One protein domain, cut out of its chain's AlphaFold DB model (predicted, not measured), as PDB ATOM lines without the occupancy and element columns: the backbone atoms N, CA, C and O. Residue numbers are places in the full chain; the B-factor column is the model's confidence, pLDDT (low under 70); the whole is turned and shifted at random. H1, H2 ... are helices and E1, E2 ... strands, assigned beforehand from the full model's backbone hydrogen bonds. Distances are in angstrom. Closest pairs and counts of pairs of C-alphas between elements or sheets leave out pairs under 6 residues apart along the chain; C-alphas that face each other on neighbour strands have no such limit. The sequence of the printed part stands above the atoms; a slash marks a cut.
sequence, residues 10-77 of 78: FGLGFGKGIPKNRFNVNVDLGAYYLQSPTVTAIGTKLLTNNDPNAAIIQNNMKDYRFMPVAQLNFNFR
ATOM      1  N   PHE A  10     227.554 144.292 303.973       85.88
ATOM      2  CA  PHE A  10     226.918 145.564 303.676       85.88
ATOM      3  C   PHE A  10     226.415 145.549 302.239       85.88
ATOM      4  O   PHE A  10     227.160 145.217 301.319       85.88
ATOM      5  N   GLY A  11     225.153 145.914 302.038       86.25
ATOM      6  CA  GLY A  11     224.548 145.943 300.717       86.25
ATOM      7  C   GLY A  11     223.489 147.021 300.579       86.25
ATOM      8  O   GLY A  11     222.881 147.454 301.557       86.25
ATOM      9  N   LEU A  12     223.293 147.448 299.338       86.88
ATOM     10  CA  LEU A  12     222.250 148.352 298.902       86.88
ATOM     11  C   LEU A  12     221.263 147.562 298.044       86.88
ATOM     12  O   LEU A  12     221.628 146.977 297.022       86.88
ATOM     13  N   GLY A  13     220.007 147.557 298.475       84.94
ATOM     14  CA  GLY A  13     218.907 146.991 297.711       84.94
ATOM     15  C   GLY A  13     218.207 148.054 296.880       84.94
ATOM     16  O   GLY A  13     217.830 149.107 297.397       84.94
ATOM     17  N   PHE A  14     218.015 147.778 295.593       80.00
ATOM     18  CA  PHE A  14     217.226 148.598 294.684       80.00
ATOM     19  C   PHE A  14     215.931 147.860 294.331       80.00
ATOM     20  O   PHE A  14     215.912 146.852 293.618       80.00
ATOM     21  N   GLY A  15     214.814 148.365 294.852       75.69
ATOM     22  CA  GLY A  15     213.502 147.767 294.644       75.69
ATOM     23  C   GLY A  15     212.473 148.217 295.674       75.69
ATOM     24  O   GLY A  15     212.775 148.924 296.634       75.69
ATOM     25  N   LYS A  16     211.219 147.808 295.475       69.06
ATOM     26  CA  LYS A  16     210.164 148.008 296.473       69.06
ATOM     27  C   LYS A  16     210.180 146.837 297.448       69.06
ATOM     28  O   LYS A  16     209.720 145.768 297.077       69.06
ATOM     29  N   GLY A  17     210.625 147.046 298.687       65.19
ATOM     30  CA  GLY A  17     210.605 145.996 299.720       65.19
ATOM     31  C   GLY A  17     209.197 145.494 300.078       65.19
ATOM     32  O   GLY A  17     209.036 144.360 300.511       65.19
ATOM     33  N   ILE A  18     208.158 146.307 299.839       67.19
ATOM     34  CA  ILE A  18     206.755 145.904 300.000       67.19
ATOM     35  C   ILE A  18     206.107 145.786 298.610       67.19
ATOM     36  O   ILE A  18     205.958 146.802 297.915       67.19
ATOM     37  N   PRO A  19     205.697 144.577 298.182       64.81
ATOM     38  CA  PRO A  19     205.042 144.391 296.896       64.81
ATOM     39  C   PRO A  19     203.681 145.105 296.869       64.81
ATOM     40  O   PRO A  19     202.781 144.792 297.651       64.81
ATOM     41  N   LYS A  20     203.524 146.076 295.952       69.31
ATOM     42  CA  LYS A  20     202.230 146.734 295.669       69.31
ATOM     43  C   LYS A  20     201.342 145.875 294.748       69.31
ATOM     44  O   LYS A  20     200.123 145.966 294.830       69.31
ATOM     45  N   ASN A  21     201.959 145.012 293.934       71.69
ATOM     46  CA  ASN A  21     201.315 144.042 293.038       71.69
ATOM     47  C   ASN A  21     201.641 142.602 293.488       71.69
ATOM     48  O   ASN A  21     202.547 142.408 294.294       71.69
ATOM     49  N   ARG A  22     200.944 141.589 292.944       78.62
ATOM     50  CA  ARG A  22     201.134 140.157 293.288       78.62
ATOM     51  C   ARG A  22     202.553 139.619 293.050       78.62
ATOM     52  O   ARG A  22     202.937 138.637 293.671       78.62
ATOM     53  N   PHE A  23     203.323 140.265 292.177       80.81
ATOM     54  CA  PHE A  23     204.694 139.895 291.834       80.81
ATOM     55  C   PHE A  23     205.595 141.132 291.826       80.81
ATOM     56  O   PHE A  23     205.173 142.210 291.396       80.81
ATOM     57  N   ASN A  24     206.824 140.978 292.310       81.62
ATOM     58  CA  ASN A  24     207.814 142.041 292.422       81.62
ATOM     59  C   ASN A  24     209.230 141.472 292.257       81.62
ATOM     60  O   ASN A  24     209.525 140.391 292.757       81.62
ATOM     61  N   VAL A  25     210.101 142.221 291.580       84.50
ATOM     62  CA  VAL A  25     211.500 141.850 291.329       84.50
ATOM     63  C   VAL A  25     212.397 142.905 291.952       84.50
ATOM     64  O   VAL A  25     212.196 144.099 291.717       84.50
ATOM     65  N   ASN A  26     213.358 142.497 292.773       86.56
ATOM     66  CA  ASN A  26     214.308 143.401 293.422       86.56
ATOM     67  C   ASN A  26     215.737 142.972 293.105       86.56
ATOM     68  O   ASN A  26     216.002 141.790 292.900       86.56
ATOM     69  N   VAL A  27     216.635 143.948 293.044       88.75
ATOM     70  CA  VAL A  27     218.053 143.720 292.782       88.75
ATOM     71  C   VAL A  27     218.822 144.203 293.994       88.75
ATOM     72  O   VAL A  27     218.716 145.372 294.352       88.75
ATOM     73  N   ASP A  28     219.612 143.324 294.592       88.12
ATOM     74  CA  ASP A  28     220.473 143.679 295.710       88.12
ATOM     75  C   ASP A  28     221.931 143.576 295.284       88.12
ATOM     76  O   ASP A  28     222.359 142.592 294.674       88.12
ATOM     77  N   LEU A  29     222.701 144.608 295.612       91.19
ATOM     78  CA  LEU A  29     224.140 144.646 295.417       91.19
ATOM     79  C   LEU A  29     224.795 144.879 296.766       91.19
ATOM     80  O   LEU A  29     224.527 145.874 297.433       91.19
ATOM     81  N   GLY A  30     225.681 143.983 297.166       88.88
ATOM     82  CA  GLY A  30     226.423 144.133 298.403       88.88
ATOM     83  C   GLY A  30     227.816 143.565 298.310       88.88
ATOM     84  O   GLY A  30     228.240 143.049 297.280       88.88
ATOM     85  N   ALA A  31     228.545 143.684 299.403       87.81
ATOM     86  CA  ALA A  31     229.837 143.066 299.564       87.81
ATOM     87  C   ALA A  31     229.965 142.517 300.980       87.81
ATOM     88  O   ALA A  31     229.578 143.160 301.960       87.81
ATOM     89  N   TYR A  32     230.537 141.324 301.079       84.69
ATOM     90  CA  TYR A  32     231.017 140.801 302.349       84.69
ATOM     91  C   TYR A  32     232.426 141.326 302.583       84.69
ATOM     92  O   TYR A  32     233.266 141.272 301.680       84.69
ATOM     93  N   TYR A  33     232.684 141.813 303.794       81.75
ATOM     94  CA  TYR A  33     234.039 142.075 304.250       81.75
ATOM     95  C   TYR A  33     234.572 140.816 304.932       81.75
ATOM     96  O   TYR A  33     234.214 140.478 306.060       81.75
ATOM     97  N   LEU A  34     235.396 140.086 304.197       78.62
ATOM     98  CA  LEU A  34     236.058 138.872 304.630       78.62
ATOM     99  C   LEU A  34     237.249 139.232 305.520       78.62
ATOM    100  O   LEU A  34     238.040 140.129 305.216       78.62
ATOM    101  N   GLN A  35     237.407 138.495 306.618       67.62
ATOM    102  CA  GLN A  35     238.661 138.531 307.358       67.62
ATOM    103  C   GLN A  35     239.782 138.006 306.459       67.62
ATOM    104  O   GLN A  35     239.575 137.080 305.671       67.62
ATOM    105  N   SER A  36     240.965 138.617 306.564       64.00
ATOM    106  CA  SER A  36     242.151 138.151 305.850       64.00
ATOM    107  C   SER A  36     242.336 136.662 306.145       64.00
ATOM    108  O   SER A  36     242.447 136.316 307.325       64.00
ATOM    109  N   PRO A  37     242.338 135.786 305.125       57.91
ATOM    110  CA  PRO A  37     242.425 134.360 305.363       57.91
ATOM    111  C   PRO A  37     243.743 134.072 306.073       57.91
ATOM    112  O   PRO A  37     244.823 134.432 305.592       57.91
ATOM    113  N   THR A  38     243.661 133.428 307.236       52.69
ATOM    114  CA  THR A  38     244.838 132.864 307.885       52.69
ATOM    115  C   THR A  38     245.265 131.693 307.014       52.69
ATOM    116  O   THR A  38     244.688 130.606 307.079       52.69
ATOM    117  N   VAL A  39     246.222 131.931 306.115       52.81
ATOM    118  CA  VAL A  39     246.833 130.876 305.306       52.81
ATOM    119  C   VAL A  39     247.718 130.069 306.246       52.81
ATOM    120  O   VAL A  39     248.932 130.225 306.285       52.81
ATOM    121  N   THR A  40     247.111 129.206 307.059       47.06
ATOM    122  CA  THR A  40     247.850 128.125 307.697       47.06
ATOM    123  C   THR A  40     248.231 127.206 306.550       47.06
ATOM    124  O   THR A  40     247.421 126.398 306.093       47.06
ATOM    125  N   ALA A  41     249.430 127.404 306.005       47.72
ATOM    126  CA  ALA A  41     250.035 126.531 305.018       47.72
ATOM    127  C   ALA A  41     250.297 125.171 305.680       47.72
ATOM    128  O   ALA A  41     251.427 124.808 305.989       47.72
ATOM    129  N   ILE A  42     249.236 124.404 305.936       45.38
ATOM    130  CA  ILE A  42     249.330 122.975 306.194       45.38
ATOM    131  C   ILE A  42     249.716 122.398 304.840       45.38
ATOM    132  O   ILE A  42     248.867 122.088 304.005       45.38
ATOM    133  N   GLY A  43     251.023 122.407 304.580       45.59
ATOM    134  CA  GLY A  43     251.614 121.946 303.344       45.59
ATOM    135  C   GLY A  43     251.166 120.519 303.087       45.59
ATOM    136  O   GLY A  43     251.713 119.571 303.645       45.59
ATOM    137  N   THR A  44     250.200 120.351 302.191       44.50
ATOM    138  CA  THR A  44     249.904 119.083 301.530       44.50
ATOM    139  C   THR A  44     251.044 118.754 300.567       44.50
ATOM    140  O   THR A  44     250.832 118.670 299.370       44.50
ATOM    141  N   LYS A  45     252.276 118.632 301.084       48.12
ATOM    142  CA  LYS A  45     253.525 118.156 300.450       48.12
ATOM    143  C   LYS A  45     253.945 118.762 299.088       48.12
ATOM    144  O   LYS A  45     255.053 118.491 298.646       48.12
ATOM    145  N   LEU A  46     253.127 119.602 298.451       51.94
ATOM    146  CA  LEU A  46     253.337 120.218 297.134       51.94
ATOM    147  C   LEU A  46     253.736 121.699 297.227       51.94
ATOM    148  O   LEU A  46     254.278 122.249 296.277       51.94
ATOM    149  N   LEU A  47     253.484 122.344 298.372       53.53
ATOM    150  CA  LEU A  47     253.749 123.774 298.601       53.53
ATOM    151  C   LEU A  47     254.907 124.036 299.576       53.53
ATOM    152  O   LEU A  47     255.338 125.176 299.716       53.53
ATOM    153  N   THR A  48     255.448 122.994 300.212       50.22
ATOM    154  CA  THR A  48     256.512 123.103 301.227       50.22
ATOM    155  C   THR A  48     257.824 123.673 300.668       50.22
ATOM    156  O   THR A  48     258.611 124.232 301.418       50.22
ATOM    157  N   ASN A  49     258.043 123.602 299.348       49.69
ATOM    158  CA  ASN A  49     259.228 124.158 298.677       49.69
ATOM    159  C   ASN A  49     259.019 125.578 298.108       49.69
ATOM    160  O   ASN A  49     259.857 126.055 297.351       49.69
ATOM    161  N   ASN A  50     257.902 126.245 298.424       54.03
ATOM    162  CA  ASN A  50     257.522 127.544 297.852       54.03
ATOM    163  C   ASN A  50     257.263 128.619 298.926       54.03
ATOM    164  O   ASN A  50     256.439 129.513 298.741       54.03
ATOM    165  N   ASP A  51     257.997 128.546 300.036       55.22
ATOM    166  CA  ASP A  51     257.934 129.462 301.188       55.22
ATOM    167  C   ASP A  51     257.895 130.971 300.817       55.22
ATOM    168  O   ASP A  51     257.017 131.693 301.297       55.22
ATOM    169  N   PRO A  52     258.703 131.478 299.853       60.41
ATOM    170  CA  PRO A  52     258.626 132.886 299.443       60.41
ATOM    171  C   PRO A  52     257.296 133.232 298.755       60.41
ATOM    172  O   PRO A  52     256.761 134.330 298.906       60.41
ATOM    173  N   ASN A  53     256.736 132.278 298.010       60.00
ATOM    174  CA  ASN A  53     255.488 132.454 297.279       60.00
ATOM    175  C   ASN A  53     254.276 132.405 298.211       60.00
ATOM    176  O   ASN A  53     253.299 133.106 297.962       60.00
ATOM    177  N   ALA A  54     254.345 131.659 299.316       60.53
ATOM    178  CA  ALA A  54     253.301 131.666 300.337       60.53
ATOM    179  C   ALA A  54     253.145 133.060 300.973       60.53
ATOM    180  O   ALA A  54     252.026 133.566 301.077       60.53
ATOM    181  N   ALA A  55     254.258 133.728 301.299       65.12
ATOM    182  CA  ALA A  55     254.246 135.091 301.830       65.12
ATOM    183  C   ALA A  55     253.695 136.119 300.821       65.12
ATOM    184  O   ALA A  55     252.979 137.048 301.199       65.12
ATOM    185  N   ILE A  56     253.989 135.949 299.528       67.69
ATOM    186  CA  ILE A  56     253.452 136.799 298.452       67.69
ATOM    187  C   ILE A  56     251.950 136.560 298.266       67.69
ATOM    188  O   ILE A  56     251.187 137.516 298.152       67.69
ATOM    189  N   ILE A  57     251.504 135.305 298.272       67.12
ATOM    190  CA  ILE A  57     250.082 134.953 298.170       67.12
ATOM    191  C   ILE A  57     249.320 135.530 299.359       67.12
ATOM    192  O   ILE A  57     248.299 136.179 299.162       67.12
ATOM    193  N   GLN A  58     249.839 135.395 300.579       67.94
ATOM    194  CA  GLN A  58     249.193 135.963 301.756       67.94
ATOM    195  C   GLN A  58     249.155 137.497 301.715       67.94
ATOM    196  O   GLN A  58     248.137 138.096 302.066       67.94
ATOM    197  N   ASN A  59     250.214 138.136 301.207       70.06
ATOM    198  CA  ASN A  59     250.226 139.577 300.970       70.06
ATOM    199  C   ASN A  59     249.245 140.023 299.881       70.06
ATOM    200  O   ASN A  59     248.647 141.074 300.044       70.06
ATOM    201  N   ASN A  60     249.037 139.264 298.807       69.50
ATOM    202  CA  ASN A  60     248.048 139.607 297.778       69.50
ATOM    203  C   ASN A  60     246.609 139.342 298.252       69.50
ATOM    204  O   ASN A  60     245.693 140.111 297.970       69.50
ATOM    205  N   MET A  61     246.395 138.280 299.032       67.94
ATOM    206  CA  MET A  61     245.087 137.954 299.609       67.94
ATOM    207  C   MET A  61     244.651 138.946 300.696       67.94
ATOM    208  O   MET A  61     243.463 139.021 301.003       67.94
ATOM    209  N   LYS A  62     245.577 139.740 301.258       67.19
ATOM    210  CA  LYS A  62     245.249 140.799 302.226       67.19
ATOM    211  C   LYS A  62     244.365 141.891 301.620       67.19
ATOM    212  O   LYS A  62     243.657 142.540 302.382       67.19
ATOM    213  N   ASP A  63     244.425 142.099 300.308       66.81
ATOM    214  CA  ASP A  63     243.671 143.145 299.613       66.81
ATOM    215  C   ASP A  63     242.323 142.602 299.102       66.81
ATOM    216  O   ASP A  63     241.364 143.348 298.915       66.81
ATOM    217  N   TYR A  64     242.195 141.273 298.999       69.69
ATOM    218  CA  TYR A  64     240.980 140.558 298.591       69.69
ATOM    219  C   TYR A  64     240.017 140.302 299.763       69.69
ATOM    220  O   TYR A  64     239.531 139.192 299.984       69.69
ATOM    221  N   ARG A  65     239.743 141.350 300.547       76.56
ATOM    222  CA  ARG A  65     238.786 141.297 301.669       76.56
ATOM    223  C   ARG A  65     237.363 141.633 301.260       76.56
ATOM    224  O   ARG A  65     236.448 141.371 302.023       76.56
ATOM    225  N   PHE A  66     237.157 142.216 300.085       81.50
ATOM    226  CA  PHE A  66     235.825 142.553 299.600       81.50
ATOM    227  C   PHE A  66     235.356 141.500 298.606       81.50
ATOM    228  O   PHE A  66     235.936 141.345 297.534       81.50
ATOM    229  N   MET A  67     234.286 140.794 298.958       84.88
ATOM    230  CA  MET A  67     233.619 139.853 298.065       84.88
ATOM    231  C   MET A  67     232.301 140.471 297.593       84.88
ATOM    232  O   MET A  67     231.330 140.440 298.354       84.88
ATOM    233  N   PRO A  68     232.256 141.065 296.385       87.75
ATOM    234  CA  PRO A  68     231.030 141.631 295.845       87.75
ATOM    235  C   PRO A  68     230.032 140.520 295.514       87.75
ATOM    236  O   PRO A  68     230.399 139.462 295.006       87.75
ATOM    237  N   VAL A  69     228.759 140.778 295.789       88.88
ATOM    238  CA  VAL A  69     227.647 139.859 295.567       88.88
ATOM    239  C   VAL A  69     226.489 140.631 294.945       88.88
ATOM    240  O   VAL A  69     226.096 141.690 295.433       88.88
ATOM    241  N   ALA A  70     225.939 140.084 293.863       91.56
ATOM    242  CA  ALA A  70     224.739 140.578 293.205       91.56
ATOM    243  C   ALA A  70     223.642 139.520 293.326       91.56
ATOM    244  O   ALA A  70     223.891 138.343 293.062       91.56
ATOM    245  N   GLN A  71     222.442 139.926 293.733       88.94
ATOM    246  CA  GLN A  71     221.308 139.029 293.940       88.94
ATOM    247  C   GLN A  71     220.060 139.581 293.258       88.94
ATOM    248  O   GLN A  71     219.795 140.783 293.279       88.94
ATOM    249  N   LEU A  72     219.290 138.683 292.650       90.06
ATOM    250  CA  LEU A  72     217.977 138.969 292.084       90.06
ATOM    251  C   LEU A  72     216.923 138.272 292.940       90.06
ATOM    252  O   LEU A  72     216.940 137.050 293.073       90.06
ATOM    253  N   ASN A  73     216.000 139.047 293.496       85.62
ATOM    254  CA  ASN A  73     214.958 138.559 294.389       85.62
ATOM    255  C   ASN A  73     213.594 138.628 293.713       85.62
ATOM    256  O   ASN A  73     213.193 139.677 293.204       85.62
ATOM    257  N   PHE A  74     212.856 137.523 293.770       86.75
ATOM    258  CA  PHE A  74     211.495 137.412 293.259       86.75
ATOM    259  C   PHE A  74     210.525 137.289 294.434       86.75
ATOM    260  O   PHE A  74     210.499 136.281 295.132       86.75
ATOM    261  N   ASN A  75     209.724 138.326 294.652       82.56
ATOM    262  CA  ASN A  75     208.766 138.403 295.745       82.56
ATOM    263  C   ASN A  75     207.350 138.172 295.207       82.56
ATOM    264  O   ASN A  75     206.894 138.897 294.317       82.56
ATOM    265  N   PHE A  76     206.644 137.190 295.768       82.38
ATOM    266  CA  PHE A  76     205.263 136.868 295.418       82.38
ATOM    267  C   PHE A  76     204.346 137.052 296.629       82.38
ATOM    268  O   PHE A  76     204.671 136.617 297.732       82.38
ATOM    269  N   ARG A  77     203.192 137.695 296.423       74.50
ATOM    270  CA  ARG A  77     202.159 137.872 297.450       74.50
ATOM    271  C   ARG A  77     200.881 137.172 296.992       74.50
ATOM    272  O   ARG A  77     200.302 137.592 295.987       74.50
TER     273      ARG A  77
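AT A GLANCE: This is residues 10 to 77 of the 78 residues of an uncharacterized protein of Sphingobacteriales bacterium (UniProt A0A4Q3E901). A twisted three-stranded ribbon runs into an arm, residues 34 to 50 leading out and H1 back. The 68 printed residues hold E1, E2, H1, E3; the sheet, E1 E2 E3, is antiparallel, the class mixed. It is extended, radius of gyration of the C-alphas 20.2 A, spanning 61 by 21 by 12 A.

IN THESE COORDINATES: Find E1, residues 10 to 14, from C-alpha 10 at (226.918, 145.564, 303.676). E2, residues 23 to 33, runs 31.9 A; H1 is residues 51 to 61. E3, residues 66 to 76, runs 31.4 A to C-alpha 76 at (205.263, 136.868, 295.418).

HOW THE PARTS SIT: Beside inner strand E2 find E1, its hairpin partner, N 12 to O 29 2.8 A, and E3, N 28 to O 71 2.9 A, both within hydrogen-bond range. H1, every O i to N i+4 pair within range, is not on the sheet.

THE WHOLE: The printed part has no cut; its long link is E2 to H1, where residues 42 to 50 stand free. pLDDT is under 70 at residues 16 to 20, 35 to 58 and 60 to 64.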